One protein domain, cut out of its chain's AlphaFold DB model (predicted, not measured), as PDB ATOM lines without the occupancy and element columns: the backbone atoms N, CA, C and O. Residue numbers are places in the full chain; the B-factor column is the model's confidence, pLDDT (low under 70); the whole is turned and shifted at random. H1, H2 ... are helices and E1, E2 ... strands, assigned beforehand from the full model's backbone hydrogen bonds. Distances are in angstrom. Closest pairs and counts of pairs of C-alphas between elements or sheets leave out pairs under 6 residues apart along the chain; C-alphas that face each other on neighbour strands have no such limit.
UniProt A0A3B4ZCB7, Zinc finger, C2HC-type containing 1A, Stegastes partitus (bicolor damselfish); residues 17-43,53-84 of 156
ATOM      1  N   ARG A  17      -6.682  -2.846  -9.852       82.81
ATOM      2  CA  ARG A  17      -5.555  -3.745  -9.553       82.81
ATOM      3  C   ARG A  17      -5.015  -3.477  -8.166       82.81
ATOM      4  O   ARG A  17      -4.882  -4.410  -7.394       82.81
ATOM      5  N   ARG A  18      -4.829  -2.206  -7.818       79.25
ATOM      6  CA  ARG A  18      -4.332  -1.812  -6.501       79.25
ATOM      7  C   ARG A  18      -5.316  -2.158  -5.388       79.25
ATOM      8  O   ARG A  18      -4.907  -2.704  -4.377       79.25
ATOM      9  N   LYS A  19      -6.620  -1.922  -5.595       82.31
ATOM     10  CA  LYS A  19      -7.665  -2.338  -4.638       82.31
ATOM     11  C   LYS A  19      -7.755  -3.858  -4.496       82.31
ATOM     12  O   LYS A  19      -8.008  -4.359  -3.407       82.31
ATOM     13  N   HIS A  20      -7.553  -4.596  -5.586       90.81
ATOM     14  CA  HIS A  20      -7.489  -6.051  -5.551       90.81
ATOM     15  C   HIS A  20      -6.238  -6.537  -4.810       90.81
ATOM     16  O   HIS A  20      -6.347  -7.401  -3.950       90.81
ATOM     17  N   GLU A  21      -5.069  -5.966  -5.094       88.62
ATOM     18  CA  GLU A  21      -3.811  -6.287  -4.418       88.62
ATOM     19  C   GLU A  21      -3.883  -6.002  -2.919       88.62
ATOM     20  O   GLU A  21      -3.506  -6.865  -2.131       88.62
ATOM     21  N   ASP A  22      -4.437  -4.857  -2.523       83.94
ATOM     22  CA  ASP A  22      -4.649  -4.489  -1.121       83.94
ATOM     23  C   ASP A  22      -5.598  -5.467  -0.405       83.94
ATOM     24  O   ASP A  22      -5.308  -5.963   0.689       83.94
ATOM     25  N   PHE A  23      -6.684  -5.865  -1.075       87.81
ATOM     26  CA  PHE A  23      -7.590  -6.890  -0.566       87.81
ATOM     27  C   PHE A  23      -6.890  -8.249  -0.402       87.81
ATOM     28  O   PHE A  23      -6.989  -8.880   0.651       87.81
ATOM     29  N   ILE A  24      -6.143  -8.701  -1.413       92.38
ATOM     30  CA  ILE A  24      -5.394  -9.964  -1.359       92.38
ATOM     31  C   ILE A  24      -4.322  -9.919  -0.263       92.38
ATOM     32  O   ILE A  24      -4.166 -10.900   0.470       92.38
ATOM     33  N   ALA A  25      -3.615  -8.800  -0.112       88.94
ATOM     34  CA  ALA A  25      -2.630  -8.587   0.943       88.94
ATOM     35  C   ALA A  25      -3.280  -8.672   2.330       88.94
ATOM     36  O   ALA A  25      -2.793  -9.410   3.186       88.94
ATOM     37  N   THR A  26      -4.431  -8.022   2.518       85.88
ATOM     38  CA  THR A  26      -5.200  -8.064   3.768       85.88
ATOM     39  C   THR A  26      -5.649  -9.486   4.110       85.88
ATOM     40  O   THR A  26      -5.480  -9.934   5.245       85.88
ATOM     41  N   ILE A  27      -6.152 -10.251   3.135       92.69
ATOM     42  CA  ILE A  27      -6.543 -11.656   3.342       92.69
ATOM     43  C   ILE A  27      -5.337 -12.527   3.727       92.69
ATOM     44  O   ILE A  27      -5.455 -13.382   4.607       92.69
ATOM     45  N   ARG A  28      -4.172 -12.328   3.098       91.75
ATOM     46  CA  ARG A  28      -2.940 -13.057   3.450       91.75
ATOM     47  C   ARG A  28      -2.461 -12.704   4.859       91.75
ATOM     48  O   ARG A  28      -2.153 -13.615   5.622       91.75
ATOM     49  N   ALA A  29      -2.466 -11.420   5.219       84.25
ATOM     50  CA  ALA A  29      -2.080 -10.942   6.545       84.25
ATOM     51  C   ALA A  29      -3.021 -11.451   7.654       84.25
ATOM     52  O   ALA A  29      -2.573 -11.839   8.729       84.25
ATOM     53  N   ALA A  30      -4.329 -11.525   7.393       83.31
ATOM     54  CA  ALA A  30      -5.289 -12.085   8.347       83.31
ATOM     55  C   ALA A  30      -5.067 -13.592   8.582       83.31
ATOM     56  O   ALA A  30      -5.170 -14.081   9.713       83.31
ATOM     57  N   LYS A  31      -4.726 -14.337   7.520       86.06
ATOM     58  CA  LYS A  31      -4.392 -15.766   7.616       86.06
ATOM     59  C   LYS A  31      -3.101 -15.997   8.398       86.06
ATOM     60  O   LYS A  31      -3.091 -16.864   9.269       86.06
ATOM     61  N   SER A  32      -2.052 -15.214   8.141       80.06
ATOM     62  CA  SER A  32      -0.797 -15.328   8.894       80.06
ATOM     63  C   SER A  32      -0.984 -14.964  10.367       80.06
ATOM     64  O   SER A  32      -0.504 -15.697  11.226       80.06
ATOM     65  N   LEU A  33      -1.761 -13.923  10.686       73.56
ATOM     66  CA  LEU A  33      -2.085 -13.576  12.073       73.56
ATOM     67  C   LEU A  33      -2.814 -14.721  12.798       73.56
ATOM     68  O   LEU A  33      -2.491 -15.034  13.939       73.56
ATOM     69  N   THR A  34      -3.756 -15.389  12.125       73.62
ATOM     70  CA  THR A  34      -4.474 -16.547  12.690       73.62
ATOM     71  C   THR A  34      -3.536 -17.728  12.949       73.62
ATOM     72  O   THR A  34      -3.698 -18.431  13.943       73.62
ATOM     73  N   GLN A  35      -2.550 -17.949  12.078       73.88
ATOM     74  CA  GLN A  35      -1.547 -18.995  12.264       73.88
ATOM     75  C   GLN A  35      -0.638 -18.693  13.464       73.88
ATOM     76  O   GLN A  35      -0.491 -19.540  14.337       73.88
ATOM     77  N   VAL A  36      -0.139 -17.458  13.578       65.94
ATOM     78  CA  VAL A  36       0.706 -17.015  14.705       65.94
ATOM     79  C   VAL A  36      -0.018 -17.131  16.053       65.94
ATOM     80  O   VAL A  36       0.592 -17.527  17.042       65.94
ATOM     81  N   ILE A  37      -1.325 -16.842  16.099       64.88
ATOM     82  CA  ILE A  37      -2.134 -16.997  17.322       64.88
ATOM     83  C   ILE A  37      -2.248 -18.472  17.737       64.88
ATOM     84  O   ILE A  37      -2.221 -18.772  18.930       64.88
ATOM     85  N   LYS A  38      -2.372 -19.399  16.779       68.25
ATOM     86  CA  LYS A  38      -2.480 -20.841  17.067       68.25
ATOM     87  C   LYS A  38      -1.161 -21.434  17.565       68.25
ATOM     88  O   LYS A  38      -1.205 -22.321  18.409       68.25
ATOM     89  N   ASP A  39      -0.029 -20.916  17.094       66.19
ATOM     90  CA  ASP A  39       1.315 -21.322  17.526       66.19
ATOM     91  C   ASP A  39       1.763 -20.675  18.860       66.19
ATOM     92  O   ASP A  39       2.885 -20.895  19.310       66.19
ATOM     93  N   GLY A  40       0.906 -19.887  19.527       59.47
ATOM     94  CA  GLY A  40       1.195 -19.316  20.853       59.47
ATOM     95  C   GLY A  40       2.267 -18.216  20.866       59.47
ATOM     96  O   GLY A  40       2.793 -17.886  21.928       59.47
ATOM     97  N   GLY A  41       2.600 -17.644  19.705       63.44
ATOM     98  CA  GLY A  41       3.606 -16.588  19.573       63.44
ATOM     99  C   GLY A  41       3.102 -15.205  20.023       63.44
ATOM    100  O   GLY A  41       1.908 -14.914  19.900       63.44
ATOM    101  N   PRO A  42       3.987 -14.318  20.526       61.56
ATOM    102  CA  PRO A  42       3.612 -12.973  20.952       61.56
ATOM    103  C   PRO A  42       3.032 -12.168  19.785       61.56
ATOM    104  O   PRO A  42       3.617 -12.082  18.705       61.56
ATOM    105  N   LEU A  43       1.854 -11.590  20.029       53.41
ATOM    106  CA  LEU A  43       1.063 -10.843  19.056       53.41
ATOM    107  C   LEU A  43       1.897  -9.688  18.454       53.41
ATOM    108  O   LEU A  43       2.285  -8.786  19.202       53.41
ATOM    109  N   PRO A  53      -6.575   8.158   0.781       63.00
ATOM    110  CA  PRO A  53      -6.950   9.574   0.828       63.00
ATOM    111  C   PRO A  53      -8.061   9.977  -0.165       63.00
ATOM    112  O   PRO A  53      -8.594  11.076  -0.058       63.00
ATOM    113  N   ASP A  54      -8.450   9.104  -1.101       72.25
ATOM    114  CA  ASP A  54      -9.459   9.384  -2.141       72.25
ATOM    115  C   ASP A  54     -10.925   9.248  -1.677       72.25
ATOM    116  O   ASP A  54     -11.862   9.504  -2.443       72.25
ATOM    117  N   TYR A  55     -11.156   8.798  -0.442       80.44
ATOM    118  CA  TYR A  55     -12.501   8.604   0.099       80.44
ATOM    119  C   TYR A  55     -12.964   9.832   0.887       80.44
ATOM    120  O   TYR A  55     -12.384  10.175   1.920       80.44
ATOM    121  N   ILE A  56     -14.068  10.440   0.448       83.75
ATOM    122  CA  ILE A  56     -14.710  11.571   1.123       83.75
ATOM    123  C   ILE A  56     -15.852  11.092   2.027       83.75
ATOM    124  O   ILE A  56     -16.556  10.123   1.728       83.75
ATOM    125  N   GLN A  57     -16.030  11.757   3.166       89.38
ATOM    126  CA  GLN A  57     -17.026  11.399   4.174       89.38
ATOM    127  C   GLN A  57     -18.288  12.257   4.031       89.38
ATOM    128  O   GLN A  57     -18.208  13.477   3.925       89.38
ATOM    129  N   CYS A  58     -19.464  11.625   4.058       91.00
ATOM    130  CA  CYS A  58     -20.738  12.342   4.033       91.00
ATOM    131  C   CYS A  58     -20.981  13.077   5.370       91.00
ATOM    132  O   CYS A  58     -20.944  12.424   6.418       91.00
ATOM    133  N   PRO A  59     -21.309  14.385   5.373       89.81
ATOM    134  CA  PRO A  59     -21.522  15.155   6.604       89.81
ATOM    135  C   PRO A  59     -22.805  14.766   7.361       89.81
ATOM    136  O   PRO A  59     -22.926  15.059   8.548       89.81
ATOM    137  N   TYR A  60     -23.750  14.086   6.701       89.12
ATOM    138  CA  TYR A  60     -25.055  13.737   7.274       89.12
ATOM    139  C   TYR A  60     -25.110  12.317   7.861       89.12
ATOM    140  O   TYR A  60     -25.724  12.112   8.904       89.12
ATOM    141  N   CYS A  61     -24.465  11.331   7.223       88.25
ATOM    142  CA  CYS A  61     -24.502   9.922   7.655       88.25
ATOM    143  C   CYS A  61     -23.129   9.323   7.995       88.25
ATOM    144  O   CYS A  61     -23.052   8.145   8.340       88.25
ATOM    145  N   GLN A  62     -22.048  10.099   7.863       86.19
ATOM    146  CA  GLN A  62     -20.669   9.714   8.191       86.19
ATOM    147  C   GLN A  62     -20.104   8.508   7.420       86.19
ATOM    148  O   GLN A  62     -18.970   8.101   7.683       86.19
ATOM    149  N   ARG A  63     -20.829   7.960   6.437       87.44
ATOM    150  CA  ARG A  63     -20.310   6.934   5.522       87.44
ATOM    151  C   ARG A  63     -19.276   7.546   4.569       87.44
ATOM    152  O   ARG A  63     -19.401   8.705   4.169       87.44
ATOM    153  N   ARG A  64     -18.249   6.764   4.223       85.19
ATOM    154  CA  ARG A  64     -17.148   7.153   3.328       85.19
ATOM    155  C   ARG A  64     -17.402   6.603   1.925       85.19
ATOM    156  O   ARG A  64     -17.703   5.422   1.776       85.19
ATOM    157  N   PHE A  65     -17.269   7.446   0.910       85.94
ATOM    158  CA  PHE A  65     -17.514   7.113  -0.493       85.94
ATOM    159  C   PHE A  65     -16.385   7.658  -1.367       85.94
ATOM    160  O   PHE A  65     -15.696   8.599  -0.984       85.94
ATOM    161  N   ASN A  66     -16.193   7.090  -2.554       86.62
ATOM    162  CA  ASN A  66     -15.323   7.703  -3.557       86.62
ATOM    163  C   ASN A  66     -15.989   8.969  -4.128       86.62
ATOM    164  O   ASN A  66     -17.215   9.050  -4.144       86.62
ATOM    165  N   GLU A  67     -15.209   9.908  -4.660       85.06
ATOM    166  CA  GLU A  67     -15.676  11.219  -5.151       85.06
ATOM    167  C   GLU A  67     -16.960  11.164  -6.010       85.06
ATOM    168  O   GLU A  67     -17.940  11.840  -5.701       85.06
ATOM    169  N   SER A  68     -17.026  10.282  -7.017       87.50
ATOM    170  CA  SER A  68     -18.206  10.164  -7.895       87.50
ATOM    171  C   SER A  68     -19.436   9.515  -7.246       87.50
ATOM    172  O   SER A  68     -20.573   9.757  -7.659       87.50
ATOM    173  N   ALA A  69     -19.248   8.652  -6.244       88.69
ATOM    174  CA  ALA A  69     -20.367   8.107  -5.479       88.69
ATOM    175  C   ALA A  69     -20.827   9.096  -4.411       88.69
ATOM    176  O   ALA A  69     -22.019   9.179  -4.129       88.69
ATOM    177  N   ALA A  70     -19.893   9.855  -3.848       91.94
ATOM    178  CA  ALA A  70     -20.170  10.832  -2.826       91.94
ATOM    179  C   ALA A  70     -20.997  12.003  -3.355       91.94
ATOM    180  O   ALA A  70     -21.936  12.392  -2.676       91.94
ATOM    181  N   ASP A  71     -20.730  12.499  -4.567       91.12
ATOM    182  CA  ASP A  71     -21.554  13.546  -5.189       91.12
ATOM    183  C   ASP A  71     -23.042  13.142  -5.241       91.12
ATOM    184  O   ASP A  71     -23.912  13.830  -4.702       91.12
ATOM    185  N   ARG A  72     -23.325  11.935  -5.749       93.94
ATOM    186  CA  ARG A  72     -24.687  11.375  -5.788       93.94
ATOM    187  C   ARG A  72     -25.247  11.092  -4.393       93.94
ATOM    188  O   ARG A  72     -26.429  11.312  -4.137       93.94
ATOM    189  N   HIS A  73     -24.409  10.599  -3.482       93.88
ATOM    190  CA  HIS A  73     -24.828  10.235  -2.135       93.88
ATOM    191  C   HIS A  73     -25.156  11.455  -1.270       93.88
ATOM    192  O   HIS A  73     -26.148  11.428  -0.550       93.88
ATOM    193  N   ILE A  74     -24.354  12.521  -1.325       91.81
ATOM    194  CA  ILE A  74     -24.515  13.715  -0.485       91.81
ATOM    195  C   ILE A  74     -25.853  14.392  -0.780       91.81
ATOM    196  O   ILE A  74     -26.563  14.734   0.162       91.81
ATOM    197  N   LYS A  75     -26.234  14.518  -2.058       92.12
ATOM    198  CA  LYS A  75     -27.512  15.121  -2.474       92.12
ATOM    199  C   LYS A  75     -28.712  14.371  -1.897       92.12
ATOM    200  O   LYS A  75     -29.570  14.975  -1.263       92.12
ATOM    201  N   PHE A  76     -28.722  13.047  -2.039       91.56
ATOM    202  CA  PHE A  76     -29.780  12.202  -1.481       91.56
ATOM    203  C   PHE A  76     -29.778  12.204   0.053       91.56
ATOM    204  O   PHE A  76     -30.818  12.314   0.700       91.56
ATOM    205  N   CYS A  77     -28.595  12.103   0.659       92.94
ATOM    206  CA  CYS A  77     -28.459  12.027   2.105       92.94
ATOM    207  C   CYS A  77     -28.851  13.340   2.794       92.94
ATOM    208  O   CYS A  77     -29.354  13.296   3.914       92.94
ATOM    209  N   GLN A  78     -28.656  14.484   2.135       91.31
ATOM    210  CA  GLN A  78     -29.122  15.789   2.601       91.31
ATOM    211  C   GLN A  78     -30.650  15.832   2.694       91.31
ATOM    212  O   GLN A  78     -31.188  16.207   3.734       91.31
ATOM    213  N   GLU A  79     -31.351  15.408   1.641       89.88
ATOM    214  CA  GLU A  79     -32.817  15.367   1.628       89.88
ATOM    215  C   GLU A  79     -33.355  14.388   2.679       89.88
ATOM    216  O   GLU A  79     -34.266  14.704   3.449       89.88
ATOM    217  N   GLN A  80     -32.739  13.208   2.774       86.81
ATOM    218  CA  GLN A  80     -33.151  12.189   3.730       86.81
ATOM    219  C   GLN A  80     -32.928  12.629   5.184       86.81
ATOM    220  O   GLN A  80     -33.763  12.332   6.041       86.81
ATOM    221  N   ALA A  81     -31.835  13.347   5.458       83.50
ATOM    222  CA  ALA A  81     -31.535  13.905   6.773       83.50
ATOM    223  C   ALA A  81     -32.447  15.085   7.140       83.50
ATOM    224  O   ALA A  81     -32.760  15.251   8.310       83.50
ATOM    225  N   ALA A  82     -32.911  15.876   6.168       80.06
ATOM    226  CA  ALA A  82     -33.885  16.941   6.416       80.06
ATOM    227  C   ALA A  82     -35.287  16.390   6.736       80.06
ATOM    228  O   ALA A  82     -36.029  16.990   7.509       80.06
ATOM    229  N   ARG A  83     -35.648  15.235   6.160       81.31
ATOM    230  CA  ARG A  83     -36.935  14.566   6.414       81.31
ATOM    231  C   ARG A  83     -36.956  13.788   7.733       81.31
ATOM    232  O   ARG A  83     -38.015  13.631   8.332       81.31
ATOM    233  N   ILE A  84     -35.813  13.257   8.164       74.94
ATOM    234  CA  ILE A  84     -35.706  12.478   9.400       74.94
ATOM    235  C   ILE A  84     -35.153  13.390  10.503       74.94
ATOM    236  O   ILE A  84     -33.948  13.633  10.509       74.94
TER     237      ILE A  84
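What this domain is: This is residues 17 to 43 and 53 to 84 of the 156 residues of the protein "Zinc finger, C2HC-type containing 1A" of Stegastes partitus (bicolor damselfish) (UniProt A0A3B4ZCB7). The printed part falls into two separate pieces: a long lone helix, H1, and, across a cut in the chain, a small unit in which a helix, H2, packs with its residues 67 to 74 on a hairpin of two very short strands, E1 and E2. H1 sticks out alone, with its residues 17 to 32 and 34 to 38 standing free, and the second half of H2 runs on past the hairpin. The printed part has 59 residues, with two named helices and two named strands in the order H1, E1, E2, H2; the sheet has the order E1 - E2 and is antiparallel, and the class is mostly helix. The whole is extended, with a radius of gyration of the C-alphas of 18.7 A, and its outline is flat, spanning 53 by 29 by 14 A.

Where its parts are: H1 takes residues 17 to 38, from C-alpha 17 at (-5.555, -3.745, -9.553) to C-alpha 38 at (-2.480, -20.841, 17.067), 31.8 A away. After the cut, E1 takes residues 55 to 57, 6.7 A from first to last C-alpha. E2 takes residues 64 to 66, 7.1 A long. H2 takes residues 67 to 83, is 24.4 A long and ends with C-alpha 83 at (-36.935, 14.566, 6.414); it has a kink of 30 degrees near residue 74.

How they stand to each other: H1 is apart from E2 and from H2. E1 and E2 form a hairpin, antiparallel neighbours with 137 degrees between their directions. The C-alphas of Gln 57 and Arg 64 face each other at 4.3 A. N 56 and O 65 are within hydrogen-bond range at 2.8 A, and N 65 and O 56 at 2.9 A. E1 and H2 have 4 pairs of C-alphas within 8 A, the closest being those of Ile 56 and Glu 67, 6.4 A apart. E2 and H2 have 1 such pair, the C-alphas of Arg 64 and Ala 70, 7.8 A apart. In H1 every O i to N i+4 pair is within hydrogen-bond range; in H2 it is 10 of 13.

The domain as a whole: The two C-alphas farthest apart are those of Asp 39 and Arg 83, at 53.6 A. Residues 44 to 52 are not printed, and C-alphas 43 and 53 are 28.5 A apart across this cut, which lies in the link from H1 to E1. Of the links that are printed whole, E1 to E2 is short and E2 to H2 is tight. The mean pLDDT of the printed part is 82.6; residues 36 to 43 and residue 53 are under 70, where the model's confidence is low.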